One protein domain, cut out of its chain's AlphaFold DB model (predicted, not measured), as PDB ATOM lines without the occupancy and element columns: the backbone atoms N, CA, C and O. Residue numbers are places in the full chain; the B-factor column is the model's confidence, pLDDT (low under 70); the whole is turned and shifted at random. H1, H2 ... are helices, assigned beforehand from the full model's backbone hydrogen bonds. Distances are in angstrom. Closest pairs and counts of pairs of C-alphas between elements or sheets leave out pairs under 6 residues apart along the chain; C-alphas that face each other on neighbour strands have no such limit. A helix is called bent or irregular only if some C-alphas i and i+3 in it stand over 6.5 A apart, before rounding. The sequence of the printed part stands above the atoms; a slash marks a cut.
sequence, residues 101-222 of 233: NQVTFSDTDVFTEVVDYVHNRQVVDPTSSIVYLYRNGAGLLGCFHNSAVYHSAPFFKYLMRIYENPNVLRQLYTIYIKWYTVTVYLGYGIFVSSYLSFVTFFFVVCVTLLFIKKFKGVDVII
ATOM      1  N   ASN A 101      99.119  93.959  78.624       65.50
ATOM      2  CA  ASN A 101      98.799  95.328  78.202       65.50
ATOM      3  C   ASN A 101      97.291  95.588  78.077       65.50
ATOM      4  O   ASN A 101      96.821  96.657  78.456       65.50
ATOM      5  N   GLN A 102      96.523  94.634  77.547       63.19
ATOM      6  CA  GLN A 102      95.076  94.798  77.414       63.19
ATOM      7  C   GLN A 102      94.346  94.682  78.752       63.19
ATOM      8  O   GLN A 102      93.397  95.423  78.982       63.19
ATOM      9  N   VAL A 103      94.770  93.788  79.651       61.06
ATOM     10  CA  VAL A 103      94.090  93.584  80.938       61.06
ATOM     11  C   VAL A 103      94.442  94.684  81.943       61.06
ATOM     12  O   VAL A 103      93.599  95.024  82.778       61.06
ATOM     13  N   THR A 104      95.624  95.303  81.853       59.72
ATOM     14  CA  THR A 104      95.923  96.523  82.623       59.72
ATOM     15  C   THR A 104      95.311  97.793  82.027       59.72
ATOM     16  O   THR A 104      95.334  98.806  82.717       59.72
ATOM     17  N   PHE A 105      94.711  97.759  80.824       56.22
ATOM     18  CA  PHE A 105      94.006  98.895  80.190       56.22
ATOM     19  C   PHE A 105      94.778 100.230  80.218       56.22
ATOM     20  O   PHE A 105      94.177 101.304  80.209       56.22
ATOM     21  N   SER A 106      96.107 100.170  80.261       53.09
ATOM     22  CA  SER A 106      96.958 101.345  80.369       53.09
ATOM     23  C   SER A 106      97.747 101.470  79.073       53.09
ATOM     24  O   SER A 106      98.748 100.785  78.879       53.09
ATOM     25  N   ASP A 107      97.272 102.330  78.168       54.16
ATOM     26  CA  ASP A 107      98.015 102.722  76.957       54.16
ATOM     27  C   ASP A 107      99.322 103.472  77.312       54.16
ATOM     28  O   ASP A 107     100.224 103.601  76.484       54.16
ATOM     29  N   THR A 108      99.440 103.941  78.561       59.38
ATOM     30  CA  THR A 108     100.600 104.620  79.163       59.38
ATOM     31  C   THR A 108     101.244 103.789  80.283       59.38
ATOM     32  O   THR A 108     100.701 102.773  80.701       59.38
ATOM     33  N   ASP A 109     102.401 104.188  80.815       70.31
ATOM     34  CA  ASP A 109     102.979 103.526  81.995       70.31
ATOM     35  C   ASP A 109     102.034 103.642  83.204       70.31
ATOM     36  O   ASP A 109     101.622 104.745  83.570       70.31
ATOM     37  N   VAL A 110     101.746 102.524  83.880       73.69
ATOM     38  CA  VAL A 110     100.874 102.445  85.077       73.69
ATOM     39  C   VAL A 110     101.260 103.491  86.133       73.69
ATOM     40  O   VAL A 110     100.408 104.127  86.751       73.69
ATOM     41  N   PHE A 111     102.563 103.725  86.312       77.88
ATOM     42  CA  PHE A 111     103.077 104.746  87.226       77.88
ATOM     43  C   PHE A 111     102.679 106.165  86.816       77.88
ATOM     44  O   PHE A 111     102.329 106.969  87.678       77.88
ATOM     45  N   THR A 112     102.713 106.478  85.522       80.69
ATOM     46  CA  THR A 112     102.338 107.806  85.023       80.69
ATOM     47  C   THR A 112     100.847 108.075  85.211       80.69
ATOM     48  O   THR A 112     100.488 109.167  85.642       80.69
ATOM     49  N   GLU A 113      99.996 107.064  85.015       80.31
ATOM     50  CA  GLU A 113      98.551 107.162  85.257       80.31
ATOM     51  C   GLU A 113      98.244 107.389  86.750       80.31
ATOM     52  O   GLU A 113      97.442 108.255  87.108       80.31
ATOM     53  N   VAL A 114      98.936 106.672  87.643       85.38
ATOM     54  CA  VAL A 114      98.790 106.844  89.099       85.38
ATOM     55  C   VAL A 114      99.254 108.229  89.550       85.38
ATOM     56  O   VAL A 114      98.570 108.872  90.347       85.38
ATOM     57  N   VAL A 115     100.399 108.706  89.054       86.06
ATOM     58  CA  VAL A 115     100.930 110.030  89.412       86.06
ATOM     59  C   VAL A 115     100.006 111.139  88.911       86.06
ATOM     60  O   VAL A 115      99.677 112.040  89.687       86.06
ATOM     61  N   ASP A 116      99.528 111.051  87.667       86.06
ATOM     62  CA  ASP A 116      98.560 112.002  87.110       86.06
ATOM     63  C   ASP A 116      97.270 112.032  87.941       86.06
ATOM     64  O   ASP A 116      96.777 113.097  88.317       86.06
ATOM     65  N   TYR A 117      96.765 110.866  88.341       87.06
ATOM     66  CA  TYR A 117      95.585 110.776  89.191       87.06
ATOM     67  C   TYR A 117      95.799 111.371  90.590       87.06
ATOM     68  O   TYR A 117      94.968 112.137  91.085       87.06
ATOM     69  N   VAL A 118      96.916 111.067  91.251       86.75
ATOM     70  CA  VAL A 118      97.185 111.587  92.598       86.75
ATOM     71  C   VAL A 118      97.376 113.104  92.575       86.75
ATOM     72  O   VAL A 118      96.864 113.780  93.473       86.75
ATOM     73  N   HIS A 119      98.045 113.648  91.559       86.06
ATOM     74  CA  HIS A 119      98.369 115.070  91.496       86.06
ATOM     75  C   HIS A 119      97.236 115.919  90.900       86.06
ATOM     76  O   HIS A 119      96.837 116.921  91.493       86.06
ATOM     77  N   ASN A 120      96.679 115.519  89.755       82.88
ATOM     78  CA  ASN A 120      95.833 116.392  88.935       82.88
ATOM     79  C   ASN A 120      94.329 116.166  89.136       82.88
ATOM     80  O   ASN A 120      93.528 117.057  88.851       82.88
ATOM     81  N   ARG A 121      93.911 115.004  89.657       81.31
ATOM     82  CA  ARG A 121      92.484 114.676  89.807       81.31
ATOM     83  C   ARG A 121      91.929 115.163  91.143       81.31
ATOM     84  O   ARG A 121      92.477 114.886  92.214       81.31
ATOM     85  N   GLN A 122      90.808 115.876  91.083       81.31
ATOM     86  CA  GLN A 122      90.058 116.326  92.256       81.31
ATOM     87  C   GLN A 122      88.934 115.337  92.579       81.31
ATOM     88  O   GLN A 122      88.281 114.811  91.683       81.31
ATOM     89  N   VAL A 123      88.725 115.054  93.864       82.88
ATOM     90  CA  VAL A 123      87.696 114.104  94.323       82.88
ATOM     91  C   VAL A 123      86.450 114.848  94.788       82.88
ATOM     92  O   VAL A 123      85.336 114.473  94.443       82.88
ATOM     93  N   VAL A 124      86.634 115.921  95.554       82.50
ATOM     94  CA  VAL A 124      85.552 116.750  96.094       82.50
ATOM     95  C   VAL A 124      85.721 118.166  95.581       82.50
ATOM     96  O   VAL A 124      86.843 118.663  95.477       82.50
ATOM     97  N   ASP A 125      84.600 118.803  95.278       83.00
ATOM     98  CA  ASP A 125      84.568 120.202  94.886       83.00
ATOM     99  C   ASP A 125      85.082 121.111  96.025       83.00
ATOM    100  O   ASP A 125      84.655 120.964  97.175       83.00
ATOM    101  N   PRO A 126      86.018 122.045  95.764       77.44
ATOM    102  CA  PRO A 126      86.577 122.912  96.804       77.44
ATOM    103  C   PRO A 126      85.542 123.810  97.488       77.44
ATOM    104  O   PRO A 126      85.748 124.213  98.633       77.44
ATOM    105  N   THR A 127      84.425 124.115  96.831       76.88
ATOM    106  CA  THR A 127      83.384 125.006  97.358       76.88
ATOM    107  C   THR A 127      82.167 124.230  97.862       76.88
ATOM    108  O   THR A 127      81.686 124.508  98.966       76.88
ATOM    109  N   SER A 128      81.708 123.205  97.141       74.38
ATOM    110  CA  SER A 128      80.498 122.450  97.487       74.38
ATOM    111  C   SER A 128      80.760 121.098  98.180       74.38
ATOM    112  O   SER A 128      81.889 120.687  98.423       74.38
ATOM    113  N   SER A 129      79.691 120.400  98.579       74.12
ATOM    114  CA  SER A 129      79.740 119.013  99.080       74.12
ATOM    115  C   SER A 129      79.575 117.975  97.960       74.12
ATOM    116  O   SER A 129      79.289 116.804  98.226       74.12
ATOM    117  N   ILE A 130      79.709 118.408  96.704       81.31
ATOM    118  CA  ILE A 130      79.564 117.557  95.527       81.31
ATOM    119  C   ILE A 130      80.865 116.775  95.330       81.31
ATOM    120  O   ILE A 130      81.964 117.326  95.391       81.31
ATOM    121  N   VAL A 131      80.726 115.469  95.116       83.88
ATOM    122  CA  VAL A 131      81.841 114.571  94.810       83.88
ATOM    123  C   VAL A 131      81.877 114.366  93.300       83.88
ATOM    124  O   VAL A 131      80.833 114.129  92.687       83.88
ATOM    125  N   TYR A 132      83.058 114.489  92.699       83.69
ATOM    126  CA  TYR A 132      83.232 114.325  91.263       83.69
ATOM    127  C   TYR A 132      83.162 112.847  90.877       83.69
ATOM    128  O   TYR A 132      83.761 111.989  91.515       83.69
ATOM    129  N   LEU A 133      82.423 112.570  89.807       83.31
ATOM    130  CA  LEU A 133      82.413 111.287  89.115       83.31
ATOM    131  C   LEU A 133      83.010 111.524  87.731       83.31
ATOM    132  O   LEU A 133      82.554 112.404  86.995       83.31
ATOM    133  N   TYR A 134      84.028 110.754  87.367       80.69
ATOM    134  CA  TYR A 134      84.672 110.880  86.065       80.69
ATOM    135  C   TYR A 134      83.852 110.144  85.009       80.69
ATOM    136  O   TYR A 134      83.690 108.927  85.061       80.69
ATOM    137  N   ARG A 135      83.315 110.877  84.032       66.81
ATOM    138  CA  ARG A 135      82.584 110.294  82.899       66.81
ATOM    139  C   ARG A 135      83.569 109.854  81.810       66.81
ATOM    140  O   ARG A 135      84.589 110.509  81.644       66.81
ATOM    141  N   ASN A 136      83.246 108.754  81.118       53.06
ATOM    142  CA  ASN A 136      83.904 108.155  79.941       53.06
ATOM    143  C   ASN A 136      85.272 108.752  79.544       53.06
ATOM    144  O   ASN A 136      85.324 109.836  78.969       53.06
ATOM    145  N   GLY A 137      86.357 108.004  79.783       58.44
ATOM    146  CA  GLY A 137      87.705 108.336  79.287       58.44
ATOM    147  C   GLY A 137      88.833 108.307  80.326       58.44
ATOM    148  O   GLY A 137      89.979 108.536  79.970       58.44
ATOM    149  N   ALA A 138      88.545 108.018  81.598       63.72
ATOM    150  CA  ALA A 138      89.545 108.001  82.676       63.72
ATOM    151  C   ALA A 138      90.193 106.618  82.925       63.72
ATOM    152  O   ALA A 138      90.680 106.366  84.025       63.72
ATOM    153  N   GLY A 139      90.155 105.718  81.935       74.06
ATOM    154  CA  GLY A 139      90.739 104.378  82.048       74.06
ATOM    155  C   GLY A 139      90.124 103.517  83.158       74.06
ATOM    156  O   GLY A 139      89.039 103.797  83.680       74.06
ATOM    157  N   LEU A 140      90.834 102.450  83.528       79.62
ATOM    158  CA  LEU A 140      90.436 101.539  84.607       79.62
ATOM    159  C   LEU A 140      90.477 102.240  85.978       79.62
ATOM    160  O   LEU A 140      89.626 101.995  86.837       79.62
ATOM    161  N   LEU A 141      91.427 103.162  86.166       83.50
ATOM    162  CA  LEU A 141      91.597 103.915  87.404       83.50
ATOM    163  C   LEU A 141      90.387 104.818  87.703       83.50
ATOM    164  O   LEU A 141      89.922 104.885  88.843       83.50
ATOM    165  N   GLY A 142      89.809 105.443  86.674       83.94
ATOM    166  CA  GLY A 142      88.565 106.205  86.785       83.94
ATOM    167  C   GLY A 142      87.356 105.349  87.172       83.94
ATOM    168  O   GLY A 142      86.515 105.795  87.954       83.94
ATOM    169  N   CYS A 143      87.282 104.104  86.696       85.75
ATOM    170  CA  CYS A 143      86.238 103.160  87.103       85.75
ATOM    171  C   CYS A 143      86.348 102.799  88.593       85.75
ATOM    172  O   CYS A 143      85.339 102.823  89.302       85.75
ATOM    173  N   PHE A 144      87.563 102.529  89.088       88.44
ATOM    174  CA  PHE A 144      87.787 102.280  90.516       88.44
ATOM    175  C   PHE A 144      87.469 103.505  91.372       88.44
ATOM    176  O   PHE A 144      86.802 103.368  92.397       88.44
ATOM    177  N   HIS A 145      87.867 104.698  90.925       90.00
ATOM    178  CA  HIS A 145      87.518 105.950  91.590       90.00
ATOM    179  C   HIS A 145      86.000 106.115  91.704       90.00
ATOM    180  O   HIS A 145      85.479 106.341  92.794       90.00
ATOM    181  N   ASN A 146      85.283 105.966  90.587       90.12
ATOM    182  CA  ASN A 146      83.834 106.120  90.549       90.12
ATOM    183  C   ASN A 146      83.133 105.114  91.461       90.12
ATOM    184  O   ASN A 146      82.198 105.486  92.163       90.12
ATOM    185  N   SER A 147      83.599 103.863  91.476       89.44
ATOM    186  CA  SER A 147      83.083 102.831  92.373       89.44
ATOM    187  C   SER A 147      83.309 103.203  93.843       89.44
ATOM    188  O   SER A 147      82.360 103.238  94.632       89.44
ATOM    189  N   ALA A 148      84.539 103.587  94.203       90.62
ATOM    190  CA  ALA A 148      84.880 104.006  95.560       90.62
ATOM    191  C   ALA A 148      84.034 105.204  96.011       90.62
ATOM    192  O   ALA A 148      83.450 105.182  97.095       90.62
ATOM    193  N   VAL A 149      83.913 106.230  95.164       91.31
ATOM    194  CA  VAL A 149      83.100 107.424  95.417       91.31
ATOM    195  C   VAL A 149      81.621 107.079  95.547       91.31
ATOM    196  O   VAL A 149      80.973 107.554  96.474       91.31
ATOM    197  N   TYR A 150      81.078 106.244  94.663       91.44
ATOM    198  CA  TYR A 150      79.662 105.881  94.680       91.44
ATOM    199  C   TYR A 150      79.263 105.217  96.004       91.44
ATOM    200  O   TYR A 150      78.252 105.586  96.604       91.44
ATOM    201  N   HIS A 151      80.092 104.301  96.505       92.06
ATOM    202  CA  HIS A 151      79.831 103.611  97.768       92.06
ATOM    203  C   HIS A 151      80.075 104.482  99.011       92.06
ATOM    204  O   HIS A 151      79.398 104.309 100.024       92.06
ATOM    205  N   SER A 152      81.004 105.436  98.948       91.25
ATOM    206  CA  SER A 152      81.391 106.270 100.098       91.25
ATOM    207  C   SER A 152      80.671 107.625 100.177       91.25
ATOM    208  O   SER A 152      80.584 108.214 101.257       91.25
ATOM    209  N   ALA A 153      80.067 108.098  99.084       88.44
ATOM    210  CA  ALA A 153      79.317 109.352  99.021       88.44
ATOM    211  C   ALA A 153      78.203 109.517 100.080       88.44
ATOM    212  O   ALA A 153      78.122 110.604 100.666       88.44
ATOM    213  N   PRO A 154      77.328 108.522 100.366       89.38
ATOM    214  CA  PRO A 154      76.293 108.694 101.392       89.38
ATOM    215  C   PRO A 154      76.895 108.882 102.791       89.38
ATOM    216  O   PRO A 154      76.420 109.718 103.559       89.38
ATOM    217  N   PHE A 155      77.984 108.171 103.091       88.25
ATOM    218  CA  PHE A 155      78.704 108.290 104.356       88.25
ATOM    219  C   PHE A 155      79.388 109.656 104.497       88.25
ATOM    220  O   PHE A 155      79.286 110.302 105.539       88.25
ATOM    221  N   PHE A 156      80.003 110.157 103.422       88.31
ATOM    222  CA  PHE A 156      80.604 111.490 103.405       88.31
ATOM    223  C   PHE A 156      79.574 112.605 103.630       88.31
ATOM    224  O   PHE A 156      79.803 113.509 104.435       88.31
ATOM    225  N   LYS A 157      78.404 112.525 102.977       87.69
ATOM    226  CA  LYS A 157      77.306 113.486 103.187       87.69
ATOM    227  C   LYS A 157      76.792 113.472 104.626       87.69
ATOM    228  O   LYS A 157      76.432 114.526 105.144       87.69
ATOM    229  N   TYR A 158      76.757 112.300 105.257       89.56
ATOM    230  CA  TYR A 158      76.391 112.166 106.664       89.56
ATOM    231  C   TYR A 158      77.435 112.815 107.585       89.56
ATOM    232  O   TYR A 158      77.077 113.651 108.411       89.56
ATOM    233  N   LEU A 159      78.726 112.528 107.382       87.56
ATOM    234  CA  LEU A 159      79.817 113.134 108.156       87.56
ATOM    235  C   LEU A 159      79.866 114.664 108.020       87.56
ATOM    236  O   LEU A 159      80.052 115.358 109.017       87.56
ATOM    237  N   MET A 160      79.629 115.197 106.818       85.94
ATOM    238  CA  MET A 160      79.574 116.645 106.567       85.94
ATOM    239  C   MET A 160      78.451 117.362 107.329       85.94
ATOM    240  O   MET A 160      78.539 118.570 107.509       85.94
ATOM    241  N   ARG A 161      77.394 116.658 107.761       87.25
ATOM    242  CA  ARG A 161      76.329 117.248 108.596       87.25
ATOM    243  C   ARG A 161      76.693 117.304 110.078       87.25
ATOM    244  O   ARG A 161      76.101 118.094 110.799       87.25
ATOM    245  N   ILE A 162      77.606 116.444 110.523       88.19
ATOM    246  CA  ILE A 162      77.968 116.287 111.938       88.19
ATOM    247  C   ILE A 162      79.180 117.148 112.296       88.19
ATOM    248  O   ILE A 162      79.277 117.639 113.414       88.19
ATOM    249  N   TYR A 163      80.111 117.325 111.361       88.06
ATOM    250  CA  TYR A 163      81.361 118.033 111.612       88.06
ATOM    251  C   TYR A 163      81.255 119.534 111.316       88.06
ATOM    252  O   TYR A 163      80.910 119.927 110.205       88.06
ATOM    253  N   GLU A 164      81.657 120.373 112.276       83.12
ATOM    254  CA  GLU A 164      81.698 121.840 112.123       83.12
ATOM    255  C   GLU A 164      82.825 122.333 111.198       83.12
ATOM    256  O   GLU A 164      82.734 123.425 110.646       83.12
ATOM    257  N   ASN A 165      83.879 121.529 110.992       86.44
ATOM    258  CA  ASN A 165      85.037 121.873 110.158       86.44
ATOM    259  C   ASN A 165      85.014 121.140 108.798       86.44
ATOM    260  O   ASN A 165      85.649 120.089 108.652       86.44
ATOM    261  N   PRO A 166      84.345 121.691 107.765       82.50
ATOM    262  CA  PRO A 166      84.173 121.014 106.477       82.50
ATOM    263  C   PRO A 166      85.483 120.857 105.690       82.50
ATOM    264  O   PRO A 166      85.640 119.890 104.948       82.50
ATOM    265  N   ASN A 167      86.448 121.766 105.858       86.75
ATOM    266  CA  ASN A 167      87.693 121.757 105.079       86.75
ATOM    267  C   ASN A 167      88.597 120.563 105.420       86.75
ATOM    268  O   ASN A 167      89.103 119.896 104.518       86.75
ATOM    269  N   VAL A 168      88.758 120.260 106.712       87.69
ATOM    270  CA  VAL A 168      89.582 119.131 107.176       87.69
ATOM    271  C   VAL A 168      88.955 117.809 106.741       87.69
ATOM    272  O   VAL A 168      89.641 116.937 106.209       87.69
ATOM    273  N   LEU A 169      87.634 117.685 106.889       88.88
ATOM    274  CA  LEU A 169      86.903 116.487 106.489       88.88
ATOM    275  C   LEU A 169      87.009 116.225 104.977       88.88
ATOM    276  O   LEU A 169      87.223 115.086 104.563       88.88
ATOM    277  N   ARG A 170      86.922 117.274 104.145       86.06
ATOM    278  CA  ARG A 170      87.101 117.179 102.683       86.06
ATOM    279  C   ARG A 170      88.498 116.702 102.296       86.06
ATOM    280  O   ARG A 170      88.621 115.840 101.423       86.06
ATOM    281  N   GLN A 171      89.542 117.241 102.927       88.81
ATOM    282  CA  GLN A 171      90.924 116.827 102.667       88.81
ATOM    283  C   GLN A 171      91.143 115.365 103.057       88.81
ATOM    284  O   GLN A 171      91.662 114.592 102.253       88.81
ATOM    285  N   LEU A 172      90.679 114.969 104.243       90.81
ATOM    286  CA  LEU A 172      90.825 113.604 104.746       90.81
ATOM    287  C   LEU A 172      90.086 112.602 103.850       90.81
ATOM    288  O   LEU A 172      90.654 111.583 103.462       90.81
ATOM    289  N   TYR A 173      88.863 112.933 103.429       90.88
ATOM    290  CA  TYR A 173      88.105 112.118 102.480       90.88
ATOM    291  C   TYR A 173      88.784 112.028 101.106       90.88
ATOM    292  O   TYR A 173      88.883 110.946 100.533       90.88
ATOM    293  N   THR A 174      89.312 113.141 100.589       90.19
ATOM    294  CA  THR A 174      90.044 113.160  99.311       90.19
ATOM    295  C   THR A 174      91.280 112.266  99.366       90.19
ATOM    296  O   THR A 174      91.503 111.477  98.448       90.19
ATOM    297  N   ILE A 175      92.060 112.350 100.447       90.75
ATOM    298  CA  ILE A 175      93.238 111.501 100.668       90.75
ATOM    299  C   ILE A 175      92.820 110.032 100.763       90.75
ATOM    300  O   ILE A 175      93.413 109.192 100.090       90.75
ATOM    301  N   TYR A 176      91.769 109.729 101.530       92.88
ATOM    302  CA  TYR A 176      91.260 108.368 101.692       92.88
ATOM    303  C   TYR A 176      90.839 107.742 100.358       92.88
ATOM    304  O   TYR A 176      91.299 106.653 100.021       92.88
ATOM    305  N   ILE A 177      90.026 108.443  99.560       92.38
ATOM    306  CA  ILE A 177      89.570 107.939  98.258       92.38
ATOM    307  C   ILE A 177      90.738 107.763  97.295       92.38
ATOM    308  O   ILE A 177      90.806 106.737  96.615       92.38
ATOM    309  N   LYS A 178      91.674 108.720  97.238       91.62
ATOM    310  CA  LYS A 178      92.868 108.590  96.393       91.62
ATOM    311  C   LYS A 178      93.685 107.365  96.786       91.62
ATOM    312  O   LYS A 178      93.991 106.547  95.924       91.62
ATOM    313  N   TRP A 179      93.971 107.207  98.076       92.69
ATOM    314  CA  TRP A 179      94.771 106.098  98.584       92.69
ATOM    315  C   TRP A 179      94.091 104.742  98.367       92.69
ATOM    316  O   TRP A 179      94.721 103.813  97.863       92.69
ATOM    317  N   TYR A 180      92.791 104.643  98.653       93.19
ATOM    318  CA  TYR A 180      92.004 103.433  98.420       93.19
ATOM    319  C   TYR A 180      91.968 103.053  96.937       93.19
ATOM    320  O   TYR A 180      92.261 101.914  96.585       93.19
ATOM    321  N   THR A 181      91.678 104.018  96.058       91.00
ATOM    322  CA  THR A 181      91.602 103.783  94.607       91.00
ATOM    323  C   THR A 181      92.939 103.287  94.059       91.00
ATOM    324  O   THR A 181      92.968 102.295  93.336       91.00
ATOM    325  N   VAL A 182      94.049 103.929  94.441       90.25
ATOM    326  CA  VAL A 182      95.399 103.517  94.022       90.25
ATOM    327  C   VAL A 182      95.737 102.127  94.556       90.25
ATOM    328  O   VAL A 182      96.260 101.300  93.814       90.25
ATOM    329  N   THR A 183      95.396 101.833  95.812       90.69
ATOM    330  CA  THR A 183      95.661 100.522  96.420       90.69
ATOM    331  C   THR A 183      94.890  99.407  95.719       90.69
ATOM    332  O   THR A 183      95.470  98.373  95.399       90.69
ATOM    333  N   VAL A 184      93.599  99.612  95.434       91.25
ATOM    334  CA  VAL A 184      92.772  98.627  94.719       91.25
ATOM    335  C   VAL A 184      93.253  98.445  93.280       91.25
ATOM    336  O   VAL A 184      93.358  97.310  92.823       91.25
ATOM    337  N   TYR A 185      93.601  99.530  92.585       87.38
ATOM    338  CA  TYR A 185      94.130  99.476  91.221       87.38
ATOM    339  C   TYR A 185      95.467  98.721  91.145       87.38
ATOM    340  O   TYR A 185      95.616  97.809  90.332       87.38
ATOM    341  N   LEU A 186      96.416  99.025  92.038       86.31
ATOM    342  CA  LEU A 186      97.694  98.309  92.113       86.31
ATOM    343  C   LEU A 186      97.505  96.851  92.535       86.31
ATOM    344  O   LEU A 186      98.118  95.960  91.952       86.31
ATOM    345  N   GLY A 187      96.632  96.596  93.513       88.12
ATOM    346  CA  GLY A 187      96.280  95.246  93.941       88.12
ATOM    347  C   GLY A 187      95.726  94.424  92.780       88.12
ATOM    348  O   GLY A 187      96.226  93.334  92.515       88.12
ATOM    349  N   TYR A 188      94.767  94.975  92.034       87.00
ATOM    350  CA  TYR A 188      94.233  94.358  90.819       87.00
ATOM    351  C   TYR A 188      95.345  94.046  89.813       87.00
ATOM    352  O   TYR A 188      95.442  92.909  89.353       87.00
ATOM    353  N   GLY A 189      96.236  95.003  89.537       81.12
ATOM    354  CA  GLY A 189      97.376  94.798  88.641       81.12
ATOM    355  C   GLY A 189      98.290  93.650  89.084       81.12
ATOM    356  O   GLY A 189      98.660  92.809  88.264       81.12
ATOM    357  N   ILE A 190      98.610  93.558  90.379       83.31
ATOM    358  CA  ILE A 190      99.444  92.486  90.946       83.31
ATOM    359  C   ILE A 190      98.731  91.129  90.868       83.31
ATOM    360  O   ILE A 190      99.329  90.143  90.431       83.31
ATOM    361  N   PHE A 191      97.455  91.055  91.257       85.75
ATOM    362  CA  PHE A 191      96.678  89.811  91.219       85.75
ATOM    363  C   PHE A 191      96.494  89.291  89.797       85.75
ATOM    364  O   PHE A 191      96.716  88.112  89.537       85.75
ATOM    365  N   VAL A 192      96.160  90.167  88.854       81.75
ATOM    366  CA  VAL A 192      96.070  89.798  87.442       81.75
ATOM    367  C   VAL A 192      97.428  89.347  86.911       81.75
ATOM    368  O   VAL A 192      97.514  88.297  86.281       81.75
ATOM    369  N   SER A 193      98.502  90.098  87.176       78.19
ATOM    370  CA  SER A 193      99.840  89.764  86.667       78.19
ATOM    371  C   SER A 193     100.341  88.428  87.217       78.19
ATOM    372  O   SER A 193     100.878  87.610  86.472       78.19
ATOM    373  N   SER A 194     100.136  88.175  88.512       81.44
ATOM    374  CA  SER A 194     100.475  86.897  89.150       81.44
ATOM    375  C   SER A 194      99.631  85.742  88.613       81.44
ATOM    376  O   SER A 194     100.187  84.692  88.291       81.44
ATOM    377  N   TYR A 195      98.322  85.941  88.435       82.81
ATOM    378  CA  TYR A 195      97.432  84.948  87.832       82.81
ATOM    379  C   TYR A 195      97.865  84.598  86.405       82.81
ATOM    380  O   TYR A 195      98.031  83.424  86.078       82.81
ATOM    381  N   LEU A 196      98.123  85.609  85.571       79.62
ATOM    382  CA  LEU A 196      98.599  85.411  84.205       79.62
ATOM    383  C   LEU A 196      99.948  84.693  84.192       79.62
ATOM    384  O   LEU A 196     100.105  83.725  83.451       79.62
ATOM    385  N   SER A 197     100.893  85.093  85.044       76.25
ATOM    386  CA  SER A 197     102.185  84.411  85.193       76.25
ATOM    387  C   SER A 197     102.010  82.926  85.539       76.25
ATOM    388  O   SER A 197     102.619  82.062  84.904       76.25
ATOM    389  N   PHE A 198     101.104  82.602  86.465       79.25
ATOM    390  CA  PHE A 198     100.815  81.220  86.844       79.25
ATOM    391  C   PHE A 198     100.199  80.407  85.699       79.25
ATOM    392  O   PHE A 198     100.665  79.306  85.405       79.25
ATOM    393  N   VAL A 199      99.194  80.955  85.006       78.88
ATOM    394  CA  VAL A 199      98.567  80.309  83.838       78.88
ATOM    395  C   VAL A 199      99.598  80.058  82.739       78.88
ATOM    396  O   VAL A 199      99.617  78.993  82.128       78.88
ATOM    397  N   THR A 200     100.502  81.011  82.531       75.88
ATOM    398  CA  THR A 200     101.598  80.903  81.564       75.88
ATOM    399  C   THR A 200     102.550  79.784  81.917       75.88
ATOM    400  O   THR A 200     102.864  78.945  81.077       75.88
ATOM    401  N   PHE A 201     103.009  79.761  83.166       77.56
ATOM    402  CA  PHE A 201     103.903  78.732  83.665       77.56
ATOM    403  C   PHE A 201     103.271  77.349  83.506       77.56
ATOM    404  O   PHE A 201     103.891  76.440  82.953       77.56
ATOM    405  N   PHE A 202     102.007  77.210  83.909       77.06
ATOM    406  CA  PHE A 202     101.259  75.972  83.747       77.06
ATOM    407  C   PHE A 202     101.157  75.559  82.275       77.06
ATOM    408  O   PHE A 202     101.433  74.410  81.933       77.06
ATOM    409  N   PHE A 203     100.845  76.502  81.387       77.00
ATOM    410  CA  PHE A 203     100.789  76.248  79.954       77.00
ATOM    411  C   PHE A 203     102.142  75.777  79.399       77.00
ATOM    412  O   PHE A 203     102.184  74.774  78.687       77.00
ATOM    413  N   VAL A 204     103.256  76.419  79.775       78.38
ATOM    414  CA  VAL A 204     104.615  75.991  79.393       78.38
ATOM    415  C   VAL A 204     104.907  74.573  79.883       78.38
ATOM    416  O   VAL A 204     105.440  73.762  79.123       78.38
ATOM    417  N   VAL A 205     104.534  74.236  81.120       77.69
ATOM    418  CA  VAL A 205     104.709  72.885  81.674       77.69
ATOM    419  C   VAL A 205     103.882  71.863  80.892       77.69
ATOM    420  O   VAL A 205     104.418  70.832  80.485       77.69
ATOM    421  N   CYS A 206     102.607  72.145  80.618       72.69
ATOM    422  CA  CYS A 206     101.739  71.266  79.832       72.69
ATOM    423  C   CYS A 206     102.291  71.032  78.425       72.69
ATOM    424  O   CYS A 206     102.379  69.889  77.976       72.69
ATOM    425  N   VAL A 207     102.709  72.100  77.753       74.94
ATOM    426  CA  VAL A 207     103.362  72.044  76.447       74.94
ATOM    427  C   VAL A 207     104.635  71.201  76.513       74.94
ATOM    428  O   VAL A 207     104.816  70.304  75.694       74.94
ATOM    429  N   THR A 208     105.491  71.419  77.511       75.31
ATOM    430  CA  THR A 208     106.740  70.661  77.691       75.31
ATOM    431  C   THR A 208     106.463  69.172  77.908       75.31
ATOM    432  O   THR A 208     107.111  68.324  77.297       75.31
ATOM    433  N   LEU A 209     105.458  68.820  78.714       70.38
ATOM    434  CA  LEU A 209     105.043  67.428  78.913       70.38
ATOM    435  C   LEU A 209     104.475  66.803  77.632       70.38
ATOM    436  O   LEU A 209     104.754  65.635  77.346       70.38
ATOM    437  N   LEU A 210     103.701  67.562  76.851       73.25
ATOM    438  CA  LEU A 210     103.216  67.128  75.540       73.25
ATOM    439  C   LEU A 210     104.377  66.877  74.579       73.25
ATOM    440  O   LEU A 210     104.388  65.838  73.916       73.25
ATOM    441  N   PHE A 211     105.376  67.763  74.560       70.38
ATOM    442  CA  PHE A 211     106.605  67.554  73.805       70.38
ATOM    443  C   PHE A 211     107.311  66.285  74.257       70.38
ATOM    444  O   PHE A 211     107.528  65.418  73.426       70.38
ATOM    445  N   ILE A 212     107.601  66.100  75.547       71.81
ATOM    446  CA  ILE A 212     108.289  64.894  76.048       71.81
ATOM    447  C   ILE A 212     107.532  63.613  75.660       71.81
ATOM    448  O   ILE A 212     108.143  62.626  75.242       71.81
ATOM    449  N   LYS A 213     106.194  63.610  75.756       67.56
ATOM    450  CA  LYS A 213     105.363  62.476  75.317       67.56
ATOM    451  C   LYS A 213     105.465  62.237  73.807       67.56
ATOM    452  O   LYS A 213     105.595  61.089  73.385       67.56
ATOM    453  N   LYS A 214     105.435  63.299  72.999       67.31
ATOM    454  CA  LYS A 214     105.618  63.231  71.541       67.31
ATOM    455  C   LYS A 214     107.029  62.770  71.169       67.31
ATOM    456  O   LYS A 214     107.136  61.875  70.340       67.31
ATOM    457  N   PHE A 215     108.073  63.281  71.825       65.50
ATOM    458  CA  PHE A 215     109.470  62.877  71.654       65.50
ATOM    459  C   PHE A 215     109.654  61.389  71.924       65.50
ATOM    460  O   PHE A 215     110.182  60.696  71.067       65.50
ATOM    461  N   LYS A 216     109.114  60.851  73.028       64.62
ATOM    462  CA  LYS A 216     109.135  59.397  73.268       64.62
ATOM    463  C   LYS A 216     108.448  58.610  72.148       64.62
ATOM    464  O   LYS A 216     108.932  57.554  71.758       64.62
ATOM    465  N   GLY A 217     107.332  59.114  71.617       59.84
ATOM    466  CA  GLY A 217     106.657  58.503  70.470       59.84
ATOM    467  C   GLY A 217     107.512  58.522  69.198       59.84
ATOM    468  O   GLY A 217     107.575  57.524  68.483       59.84
ATOM    469  N   VAL A 218     108.206  59.632  68.943       62.75
ATOM    470  CA  VAL A 218     109.106  59.801  67.795       62.75
ATOM    471  C   VAL A 218     110.373  58.957  67.948       62.75
ATOM    472  O   VAL A 218     110.752  58.297  66.988       62.75
ATOM    473  N   ASP A 219     110.973  58.874  69.135       64.88
ATOM    474  CA  ASP A 219     112.128  58.012  69.418       64.88
ATOM    475  C   ASP A 219     111.797  56.536  69.182       64.88
ATOM    476  O   ASP A 219     112.582  55.815  68.573       64.88
ATOM    477  N   VAL A 220     110.605  56.084  69.589       62.94
ATOM    478  CA  VAL A 220     110.122  54.720  69.307       62.94
ATOM    479  C   VAL A 220     109.939  54.494  67.805       62.94
ATOM    480  O   VAL A 220     110.263  53.421  67.291       62.94
ATOM    481  N   ILE A 221     109.446  55.496  67.074       63.84
ATOM    482  CA  ILE A 221     109.328  55.435  65.614       63.84
ATOM    483  C   ILE A 221     110.719  55.373  64.964       63.84
ATOM    484  O   ILE A 221     110.947  54.528  64.100       63.84
ATOM    485  N   ILE A 222     111.665  56.209  65.394       63.38
ATOM    486  CA  ILE A 222     113.030  56.276  64.857       63.38
ATOM    487  C   ILE A 222     113.811  54.994  65.165       63.38
ATOM    488  O   ILE A 222     114.454  54.455  64.266       63.38
TER     489      ILE A 222
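What this domain is: This is residues 101 to 222 of the 233 residues of the protein "KLLA0F27973p" of Kluyveromyces lactis (strain ATCC 8585 / CBS 2359 / DSM 70799 / NBRC 1267 / NRRL Y-1140 / WM37) (UniProt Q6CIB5). One very long, straight helix, H3, forms the axis of the domain; the shorter parts are gathered along its first part, and its last part, residues 197 to 222, sticks out free as a long arm. The bent helix H2 packs on H3 with its arm H2a, which crosses it steeply, while H1 runs alongside H3 the opposite way at a small angle, near it but not clearly touching. The printed part has 122 residues with three named helices, in the order H1, H2, H3, and no named strand; its class is all helix. The whole is extended, with a radius of gyration of the C-alphas of 23.3 A, and its outline is a rod spanning 86 by 26 by 20 A, the length coming from H3 and its free arm.

How they stand to each other: H3 is residues 166 to 222. H2, residues 139 to 162, was assigned as one helix by its hydrogen bonds but is bent: C-alphas 151 and 154 are 7.2 A apart. Its arms, H2a of residues 139 to 151 and H2b of residues 154 to 162, stand at a steep tilt of 52 degrees. H2a touches H3 at a steep tilt of 51 degrees, opposite ways; the closest C-alphas are those of His 145 and Thr 181, 5.5 A apart, and H3 touches H2a with residues 177 to 185 alone. H2b and H3 form a helical hairpin, with a shallow tilt of 23 degrees, opposite ways. They only just touch, with 3 pairs of C-alphas within 8 A, the closest being those of Met 160 and Pro 166 at 6.3 A; here H3 takes part with residues 166 to 173 alone. H1, residues 110 to 120, is close to H3 but not clearly touching, at a shallow tilt of 8 degrees, opposite ways; their closest C-alphas, of Val 118 and Lys 178, are 6.5 A apart. H1 is also close to H2a but not clearly touching, with the closest C-alphas, of Val 114 and Leu 141, 7.9 A apart. H1 and H2b are apart. In H1 and H3 every backbone O i to N i+4 pair is within hydrogen-bond range; in H2a 8 of 9 are, and in H2b 3 of 5.

Where its parts are: H3 measures 82.2 A from C-alpha 166 at (84.173, 121.014, 106.477) to C-alpha 222 at (113.030, 56.276, 64.857). H2a measures 19.1 A and H2b 13.1 A. H1 begins with C-alpha 110 at (100.874, 102.445, 85.077) and is 15.3 A long.

The domain as a whole: The two C-alphas farthest apart, of Glu 164 and Ile 222, are 86.7 A apart. Without the free residues 197 to 222, the body of 96 residues spans 48 by 23 by 20 A. The printed part has no cut. The link from H1 to H2 is long, 18 residues, and that from H2 to H3 is tight, 3 residues. The mean pLDDT of the printed part is 79.9; residues 101 to 108, 135 to 138 and 213 to 222 are under 70.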